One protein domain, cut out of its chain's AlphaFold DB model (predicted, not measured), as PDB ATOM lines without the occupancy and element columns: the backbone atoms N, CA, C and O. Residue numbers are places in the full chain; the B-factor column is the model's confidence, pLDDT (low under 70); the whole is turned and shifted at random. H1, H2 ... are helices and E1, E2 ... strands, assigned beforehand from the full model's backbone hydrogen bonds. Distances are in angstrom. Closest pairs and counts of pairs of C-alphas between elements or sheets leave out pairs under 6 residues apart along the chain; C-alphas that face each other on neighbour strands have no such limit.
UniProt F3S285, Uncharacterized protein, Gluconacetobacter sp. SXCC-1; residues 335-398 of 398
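What this domain is: This is residues 335 to 398 of the 398 residues of an uncharacterized protein of Gluconacetobacter sp. SXCC-1 (UniProt F3S285). What shape do these atoms make? The long helix H3 makes one long side, H2 and the small strand hairpin E1 and E2 follow one another along the other, and H1 crosses over one face. What is it built of? The 64 printed residues include three named helices and two named strands, in the order H1 H2 H3 E1 E2, mostly helix, with an antiparallel sheet of order E1 - E2. How large is it? It is compact, with a radius of gyration of the C-alphas of 11.4 A, yet elongated, spanning 36 by 21 by 20 A.

Where its parts are: Where are the helices? H1, residues 335 to 341, begins at C-alpha 335 (-17.906, -18.740, -41.532) and is 9.8 A long; H2, residues 350 to 359, is 14.4 A; H3, residues 368 to 384, is 24.7 A. Where are the strands? E1 is residues 389 to 392, 9.1 A, and E2 is residues 395 to 397, 6.8 A, ending at C-alpha 397 (-14.988, -28.402, -53.444).

How they stand to each other: What does H1 meet? It touches residues 375 to 378 of H3, about perpendicular at 82 degrees; the closest C-alphas, Ser 335 and His 375, are 6.3 A apart. How do H2 and H3 stand? This hairpin touches at a shallow tilt of 25 degrees, opposite ways, the closest C-alphas being Met 357 and Pro 368, 6.0 A. What do backbone atoms show? In H1, H2 and H3 every O i to N i+4 pair is within hydrogen-bond range, and across the hairpin E1 and E2 so are N 389 and O 397, 2.9 A.

The domain as a whole: Is the printed part cut? It has no cut and no long link. Where is confidence low? Residues 360 to 366, 381 and 384 to 385 are under 70; residues 361 to 366 stand free.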
ATOM      1  N   SER A 335     -19.022 -18.242 -40.718       71.56
ATOM      2  CA  SER A 335     -17.906 -18.740 -41.532       71.56
ATOM      3  C   SER A 335     -18.368 -19.516 -42.763       71.56
ATOM      4  O   SER A 335     -17.831 -19.325 -43.843       71.56
ATOM      5  N   ASP A 336     -19.379 -20.370 -42.616       77.12
ATOM      6  CA  ASP A 336     -19.890 -21.217 -43.697       77.12
ATOM      7  C   ASP A 336     -20.582 -20.342 -44.750       77.12
ATOM      8  O   ASP A 336     -20.376 -20.517 -45.945       77.12
ATOM      9  N   ARG A 337     -21.318 -19.314 -44.304       78.19
ATOM     10  CA  ARG A 337     -21.898 -18.283 -45.177       78.19
ATOM     11  C   ARG A 337     -20.834 -17.470 -45.910       78.19
ATOM     12  O   ARG A 337     -20.982 -17.232 -47.102       78.19
ATOM     13  N   ALA A 338     -19.779 -17.047 -45.213       79.44
ATOM     14  CA  ALA A 338     -18.695 -16.272 -45.812       79.44
ATOM     15  C   ALA A 338     -17.917 -17.085 -46.857       79.44
ATOM     16  O   ALA A 338     -17.588 -16.559 -47.916       79.44
ATOM     17  N   ILE A 339     -17.672 -18.369 -46.587       85.25
ATOM     18  CA  ILE A 339     -17.043 -19.298 -47.531       85.25
ATOM     19  C   ILE A 339     -17.940 -19.488 -48.763       85.25
ATOM     20  O   ILE A 339     -17.478 -19.296 -49.885       85.25
ATOM     21  N   LEU A 340     -19.230 -19.784 -48.567       84.81
ATOM     22  CA  LEU A 340     -20.185 -19.969 -49.665       84.81
ATOM     23  C   LEU A 340     -20.336 -18.714 -50.535       84.81
ATOM     24  O   LEU A 340     -20.392 -18.828 -51.753       84.81
ATOM     25  N   ALA A 341     -20.333 -17.518 -49.939       83.44
ATOM     26  CA  ALA A 341     -20.410 -16.255 -50.678       83.44
ATOM     27  C   ALA A 341     -19.192 -15.991 -51.587       83.44
ATOM     28  O   ALA A 341     -19.295 -15.219 -52.534       83.44
ATOM     29  N   HIS A 342     -18.055 -16.632 -51.304       85.81
ATOM     30  CA  HIS A 342     -16.811 -16.521 -52.075       85.81
ATOM     31  C   HIS A 342     -16.465 -17.825 -52.810       85.81
ATOM     32  O   HIS A 342     -15.319 -18.046 -53.198       85.81
ATOM     33  N   THR A 343     -17.448 -18.712 -52.957       88.44
ATOM     34  CA  THR A 343     -17.337 -19.937 -53.742       88.44
ATOM     35  C   THR A 343     -17.819 -19.652 -55.157       88.44
ATOM     36  O   THR A 343     -18.935 -19.175 -55.345       88.44
ATOM     37  N   GLU A 344     -16.999 -19.974 -56.152       84.62
ATOM     38  CA  GLU A 344     -17.340 -19.831 -57.571       84.62
ATOM     39  C   GLU A 344     -17.355 -21.221 -58.208       84.62
ATOM     40  O   GLU A 344     -16.428 -22.008 -58.013       84.62
ATOM     41  N   ASP A 345     -18.444 -21.558 -58.903       83.81
ATOM     42  CA  ASP A 345     -18.662 -22.871 -59.532       83.81
ATOM     43  C   ASP A 345     -18.465 -24.069 -58.579       83.81
ATOM     44  O   ASP A 345     -17.924 -25.114 -58.941       83.81
ATOM     45  N   GLY A 346     -18.882 -23.908 -57.317       86.38
ATOM     46  CA  GLY A 346     -18.727 -24.932 -56.276       86.38
ATOM     47  C   GLY A 346     -17.292 -25.095 -55.761       86.38
ATOM     48  O   GLY A 346     -17.022 -26.016 -54.989       86.38
ATOM     49  N   ILE A 347     -16.367 -24.215 -56.160       90.31
ATOM     50  CA  ILE A 347     -14.976 -24.221 -55.711       90.31
ATOM     51  C   ILE A 347     -14.679 -22.967 -54.891       90.31
ATOM     52  O   ILE A 347     -14.752 -21.837 -55.371       90.31
ATOM     53  N   TYR A 348     -14.272 -23.176 -53.645       91.12
ATOM     54  CA  TYR A 348     -13.761 -22.127 -52.780       91.12
ATOM     55  C   TYR A 348     -12.231 -22.058 -52.855       91.12
ATOM     56  O   TYR A 348     -11.538 -23.074 -52.710       91.12
ATOM     57  N   ARG A 349     -11.701 -20.844 -53.061       92.38
ATOM     58  CA  ARG A 349     -10.259 -20.556 -53.129       92.38
ATOM     59  C   ARG A 349      -9.849 -19.572 -52.026       92.38
ATOM     60  O   ARG A 349     -10.184 -18.388 -52.122       92.38
ATOM     61  N   PRO A 350      -9.143 -20.034 -50.976       87.75
ATOM     62  CA  PRO A 350      -8.663 -19.182 -49.892       87.75
ATOM     63  C   PRO A 350      -7.836 -17.976 -50.361       87.75
ATOM     64  O   PRO A 350      -8.024 -16.890 -49.820       87.75
ATOM     65  N   SER A 351      -6.965 -18.146 -51.361       86.81
ATOM     66  CA  SER A 351      -6.147 -17.068 -51.941       86.81
ATOM     67  C   SER A 351      -6.984 -15.938 -52.549       86.81
ATOM     68  O   SER A 351      -6.781 -14.774 -52.222       86.81
ATOM     69  N   VAL A 352      -7.986 -16.278 -53.363       86.06
ATOM     70  CA  VAL A 352      -8.870 -15.309 -54.032       86.06
ATOM     71  C   VAL A 352      -9.734 -14.562 -53.016       86.06
ATOM     72  O   VAL A 352      -9.934 -13.353 -53.127       86.06
ATOM     73  N   HIS A 353     -10.231 -15.261 -51.991       86.69
ATOM     74  CA  HIS A 353     -10.972 -14.621 -50.906       86.69
ATOM     75  C   HIS A 353     -10.061 -13.683 -50.095       86.69
ATOM     76  O   HIS A 353     -10.478 -12.577 -49.757       86.69
ATOM     77  N   LEU A 354      -8.803 -14.068 -49.849       85.69
ATOM     78  CA  LEU A 354      -7.819 -13.206 -49.193       85.69
ATOM     79  C   LEU A 354      -7.540 -11.933 -50.007       85.69
ATOM     80  O   LEU A 354      -7.596 -10.841 -49.449       85.69
ATOM     81  N   GLU A 355      -7.291 -12.060 -51.312       83.62
ATOM     82  CA  GLU A 355      -7.051 -10.919 -52.208       83.62
ATOM     83  C   GLU A 355      -8.242  -9.952 -52.227       83.62
ATOM     84  O   GLU A 355      -8.058  -8.742 -52.087       83.62
ATOM     85  N   ARG A 356      -9.477 -10.469 -52.300       80.81
ATOM     86  CA  ARG A 356     -10.700  -9.647 -52.223       80.81
ATOM     87  C   ARG A 356     -10.811  -8.899 -50.894       80.81
ATOM     88  O   ARG A 356     -11.068  -7.700 -50.882       80.81
ATOM     89  N   MET A 357     -10.541  -9.567 -49.773       76.75
ATOM     90  CA  MET A 357     -10.564  -8.925 -48.453       76.75
ATOM     91  C   MET A 357      -9.449  -7.886 -48.269       76.75
ATOM     92  O   MET A 357      -9.626  -6.922 -47.523       76.75
ATOM     93  N   GLN A 358      -8.300  -8.069 -48.923       76.94
ATOM     94  CA  GLN A 358      -7.204  -7.098 -48.898       76.94
ATOM     95  C   GLN A 358      -7.520  -5.838 -49.715       76.94
ATOM     96  O   GLN A 358      -7.052  -4.759 -49.349       76.94
ATOM     97  N   LEU A 359      -8.329  -5.963 -50.773       73.50
ATOM     98  CA  LEU A 359      -8.832  -4.841 -51.570       73.50
ATOM     99  C   LEU A 359      -9.911  -4.037 -50.814       73.50
ATOM    100  O   LEU A 359      -9.876  -2.809 -50.830       73.50
ATOM    101  N   ASP A 360     -10.780  -4.704 -50.046       65.62
ATOM    102  CA  ASP A 360     -11.882  -4.093 -49.276       65.62
ATOM    103  C   ASP A 360     -11.499  -3.724 -47.824       65.62
ATOM    104  O   ASP A 360     -12.268  -3.883 -46.869       65.62
ATOM    105  N   ARG A 361     -10.280  -3.202 -47.636       55.62
ATOM    106  CA  ARG A 361      -9.606  -3.027 -46.330       55.62
ATOM    107  C   ARG A 361     -10.326  -2.121 -45.308       55.62
ATOM    108  O   ARG A 361      -9.868  -2.004 -44.175       55.62
ATOM    109  N   TRP A 362     -11.432  -1.468 -45.673       51.81
ATOM    110  CA  TRP A 362     -12.065  -0.412 -44.871       51.81
ATOM    111  C   TRP A 362     -13.043  -0.908 -43.781       51.81
ATOM    112  O   TRP A 362     -13.542  -0.091 -43.012       51.81
ATOM    113  N   SER A 363     -13.333  -2.214 -43.650       51.69
ATOM    114  CA  SER A 363     -14.418  -2.667 -42.746       51.69
ATOM    115  C   SER A 363     -14.160  -3.931 -41.900       51.69
ATOM    116  O   SER A 363     -15.108  -4.493 -41.343       51.69
ATOM    117  N   LEU A 364     -12.919  -4.401 -41.747       56.09
ATOM    118  CA  LEU A 364     -12.642  -5.661 -41.036       56.09
ATOM    119  C   LEU A 364     -12.140  -5.438 -39.599       56.09
ATOM    120  O   LEU A 364     -11.182  -4.707 -39.359       56.09
ATOM    121  N   LYS A 365     -12.755  -6.122 -38.621       51.47
ATOM    122  CA  LYS A 365     -12.160  -6.327 -37.288       51.47
ATOM    123  C   LYS A 365     -11.199  -7.522 -37.362       51.47
ATOM    124  O   LYS A 365     -11.647  -8.660 -37.267       51.47
ATOM    125  N   GLY A 366      -9.900  -7.261 -37.519       63.50
ATOM    126  CA  GLY A 366      -8.838  -8.281 -37.568       63.50
ATOM    127  C   GLY A 366      -8.030  -8.256 -38.869       63.50
ATOM    128  O   GLY A 366      -8.301  -7.442 -39.750       63.50
ATOM    129  N   THR A 367      -7.028  -9.134 -38.986       75.56
ATOM    130  CA  THR A 367      -6.257  -9.288 -40.228       75.56
ATOM    131  C   THR A 367      -7.001 -10.237 -41.188       75.56
ATOM    132  O   THR A 367      -7.496 -11.284 -40.748       75.56
ATOM    133  N   PRO A 368      -7.128  -9.901 -42.486       77.12
ATOM    134  CA  PRO A 368      -7.696 -10.796 -43.498       77.12
ATOM    135  C   PRO A 368      -7.066 -12.198 -43.487       77.12
ATOM    136  O   PRO A 368      -7.752 -13.207 -43.643       77.12
ATOM    137  N   GLU A 369      -5.764 -12.275 -43.217       78.12
ATOM    138  CA  GLU A 369      -4.994 -13.512 -43.157       78.12
ATOM    139  C   GLU A 369      -5.460 -14.432 -42.021       78.12
ATOM    140  O   GLU A 369      -5.571 -15.649 -42.207       78.12
ATOM    141  N   ASP A 370      -5.765 -13.882 -40.844       75.38
ATOM    142  CA  ASP A 370      -6.232 -14.677 -39.705       75.38
ATOM    143  C   ASP A 370      -7.675 -15.162 -39.894       75.38
ATOM    144  O   ASP A 370      -8.007 -16.285 -39.495       75.38
ATOM    145  N   LEU A 371      -8.514 -14.378 -40.580       76.62
ATOM    146  CA  LEU A 371      -9.864 -14.796 -40.974       76.62
ATOM    147  C   LEU A 371      -9.821 -15.961 -41.971       76.62
ATOM    148  O   LEU A 371     -10.522 -16.958 -41.785       76.62
ATOM    149  N   ILE A 372      -8.941 -15.899 -42.975       85.75
ATOM    150  CA  ILE A 372      -8.765 -16.981 -43.952       85.75
ATOM    151  C   ILE A 372      -8.199 -18.247 -43.300       85.75
ATOM    152  O   ILE A 372      -8.695 -19.344 -43.571       85.75
ATOM    153  N   LYS A 373      -7.247 -18.131 -42.363       80.56
ATOM    154  CA  LYS A 373      -6.808 -19.278 -41.543       80.56
ATOM    155  C   LYS A 373      -7.972 -19.896 -40.762       80.56
ATOM    156  O   LYS A 373      -8.054 -21.121 -40.655       80.56
ATOM    157  N   GLY A 374      -8.882 -19.072 -40.237       76.06
ATOM    158  CA  GLY A 374     -10.124 -19.519 -39.605       76.06
ATOM    159  C   GLY A 374     -11.022 -20.316 -40.557       76.06
ATOM    160  O   GLY A 374     -11.463 -21.414 -40.210       76.06
ATOM    161  N   HIS A 375     -11.232 -19.819 -41.779       83.69
ATOM    162  CA  HIS A 375     -12.001 -20.511 -42.817       83.69
ATOM    163  C   HIS A 375     -11.362 -21.844 -43.241       83.69
ATOM    164  O   HIS A 375     -12.070 -22.841 -43.361       83.69
ATOM    165  N   ILE A 376     -10.033 -21.916 -43.368       83.44
ATOM    166  CA  ILE A 376      -9.319 -23.168 -43.686       83.44
ATOM    167  C   ILE A 376      -9.502 -24.211 -42.573       83.44
ATOM    168  O   ILE A 376      -9.806 -25.369 -42.855       83.44
ATOM    169  N   ARG A 377      -9.384 -23.817 -41.294       81.94
ATOM    170  CA  ARG A 377      -9.647 -24.729 -40.162       81.94
ATOM    171  C   ARG A 377     -11.085 -25.249 -40.180       81.94
ATOM    172  O   ARG A 377     -11.324 -26.416 -39.869       81.94
ATOM    173  N   ARG A 378     -12.041 -24.397 -40.559       83.25
ATOM    174  CA  ARG A 378     -13.447 -24.783 -40.698       83.25
ATOM    175  C   ARG A 378     -13.666 -25.774 -41.847       83.25
ATOM    176  O   ARG A 378     -14.397 -26.741 -41.648       83.25
ATOM    177  N   LEU A 379     -13.019 -25.572 -42.993       81.19
ATOM    178  CA  LEU A 379     -13.078 -26.478 -44.147       81.19
ATOM    179  C   LEU A 379     -12.471 -27.852 -43.841       81.19
ATOM    180  O   LEU A 379     -13.067 -28.865 -44.189       81.19
ATOM    181  N   GLU A 380     -11.359 -27.919 -43.103       79.38
ATOM    182  CA  GLU A 380     -10.812 -29.204 -42.632       79.38
ATOM    183  C   GLU A 380     -11.785 -29.932 -41.687       79.38
ATOM    184  O   GLU A 380     -11.924 -31.153 -41.759       79.38
ATOM    185  N   ALA A 381     -12.511 -29.205 -40.828       67.94
ATOM    186  CA  ALA A 381     -13.544 -29.805 -39.984       67.94
ATOM    187  C   ALA A 381     -14.735 -30.339 -40.804       67.94
ATOM    188  O   ALA A 381     -15.228 -31.427 -40.519       67.94
ATOM    189  N   LEU A 382     -15.174 -29.608 -41.837       77.62
ATOM    190  CA  LEU A 382     -16.223 -30.059 -42.764       77.62
ATOM    191  C   LEU A 382     -15.780 -31.265 -43.602       77.62
ATOM    192  O   LEU A 382     -16.569 -32.179 -43.826       77.62
ATOM    193  N   ARG A 383     -14.509 -31.309 -44.010       85.12
ATOM    194  CA  ARG A 383     -13.927 -32.434 -44.748       85.12
ATOM    195  C   ARG A 383     -13.917 -33.707 -43.912       85.12
ATOM    196  O   ARG A 383     -14.267 -34.768 -44.413       85.12
ATOM    197  N   ARG A 384     -13.550 -33.614 -42.628       69.19
ATOM    198  CA  ARG A 384     -13.601 -34.759 -41.695       69.19
ATOM    199  C   ARG A 384     -15.021 -35.285 -41.482       69.19
ATOM    200  O   ARG A 384     -15.179 -36.463 -41.198       69.19
ATOM    201  N   ALA A 385     -16.025 -34.426 -41.646       65.00
ATOM    202  CA  ALA A 385     -17.437 -34.796 -41.619       65.00
ATOM    203  C   ALA A 385     -17.977 -35.274 -42.986       65.00
ATOM    204  O   ALA A 385     -19.166 -35.552 -43.093       65.00
ATOM    205  N   GLY A 386     -17.138 -35.350 -44.030       72.00
ATOM    206  CA  GLY A 386     -17.534 -35.790 -45.373       72.00
ATOM    207  C   GLY A 386     -18.371 -34.780 -46.167       72.00
ATOM    208  O   GLY A 386     -18.986 -35.161 -47.155       72.00
ATOM    209  N   ILE A 387     -18.416 -33.514 -45.738       76.94
ATOM    210  CA  ILE A 387     -19.283 -32.480 -46.328       76.94
ATOM    211  C   ILE A 387     -18.590 -31.748 -47.485       76.94
ATOM    212  O   ILE A 387     -19.243 -31.416 -48.462       76.94
ATOM    213  N   VAL A 388     -17.277 -31.510 -47.386       81.50
ATOM    214  CA  VAL A 388     -16.475 -30.820 -48.416       81.50
ATOM    215  C   VAL A 388     -15.246 -31.647 -48.778       81.50
ATOM    216  O   VAL A 388     -14.728 -32.407 -47.955       81.50
ATOM    217  N   GLU A 389     -14.718 -31.467 -49.983       87.94
ATOM    218  CA  GLU A 389     -13.543 -32.188 -50.474       87.94
ATOM    219  C   GLU A 389     -12.378 -31.220 -50.716       87.94
ATOM    220  O   GLU A 389     -12.512 -30.188 -51.377       87.94
ATOM    221  N   ARG A 390     -11.193 -31.557 -50.194       90.44
ATOM    222  CA  ARG A 390      -9.971 -30.808 -50.497       90.44
ATOM    223  C   ARG A 390      -9.358 -31.364 -51.774       90.44
ATOM    224  O   ARG A 390      -8.815 -32.464 -51.750       90.44
ATOM    225  N   LEU A 391      -9.421 -30.587 -52.851       87.75
ATOM    226  CA  LEU A 391      -8.802 -30.952 -54.122       87.75
ATOM    227  C   LEU A 391      -7.292 -30.694 -54.060       87.75
ATOM    228  O   LEU A 391      -6.493 -31.569 -54.372       87.75
ATOM    229  N   GLU A 392      -6.905 -29.497 -53.606       83.00
ATOM    230  CA  GLU A 392      -5.511 -29.046 -53.511       83.00
ATOM    231  C   GLU A 392      -5.316 -28.109 -52.307       83.00
ATOM    232  O   GLU A 392      -6.244 -27.833 -51.540       83.00
ATOM    233  N   ALA A 393      -4.095 -27.594 -52.113       77.81
ATOM    234  CA  ALA A 393      -3.780 -26.724 -50.986       77.81
ATOM    235  C   ALA A 393      -4.696 -25.485 -50.902       77.81
ATOM    236  O   ALA A 393      -5.106 -25.121 -49.798       77.81
ATOM    237  N   ASP A 394      -5.047 -24.925 -52.061       89.19
ATOM    238  CA  ASP A 394      -5.804 -23.683 -52.249       89.19
ATOM    239  C   ASP A 394      -7.137 -23.894 -53.005       89.19
ATOM    240  O   ASP A 394      -7.749 -22.955 -53.506       89.19
ATOM    241  N   ARG A 395      -7.614 -25.142 -53.115       90.56
ATOM    242  CA  ARG A 395      -8.869 -25.464 -53.817       90.56
ATOM    243  C   ARG A 395      -9.712 -26.446 -53.022       90.56
ATOM    244  O   ARG A 395      -9.295 -27.578 -52.772       90.56
ATOM    245  N   TRP A 396     -10.920 -26.010 -52.695       90.69
ATOM    246  CA  TRP A 396     -11.896 -26.768 -51.923       90.69
ATOM    247  C   TRP A 396     -13.181 -26.902 -52.719       90.69
ATOM    248  O   TRP A 396     -13.723 -25.896 -53.166       90.69
ATOM    249  N   ARG A 397     -13.657 -28.130 -52.908       89.12
ATOM    250  CA  ARG A 397     -14.988 -28.402 -53.444       89.12
ATOM    251  C   ARG A 397     -15.973 -28.370 -52.281       89.12
ATOM    252  O   ARG A 397     -15.792 -29.117 -51.317       89.12
ATOM    253  N   MET A 398     -16.927 -27.451 -52.373       85.75
ATOM    254  CA  MET A 398     -17.918 -27.160 -51.337       85.75
ATOM    255  C   MET A 398     -19.088 -28.129 -51.329       85.75
ATOM    256  O   MET A 398     -19.382 -28.701 -52.405       85.75
TER     257      MET A 398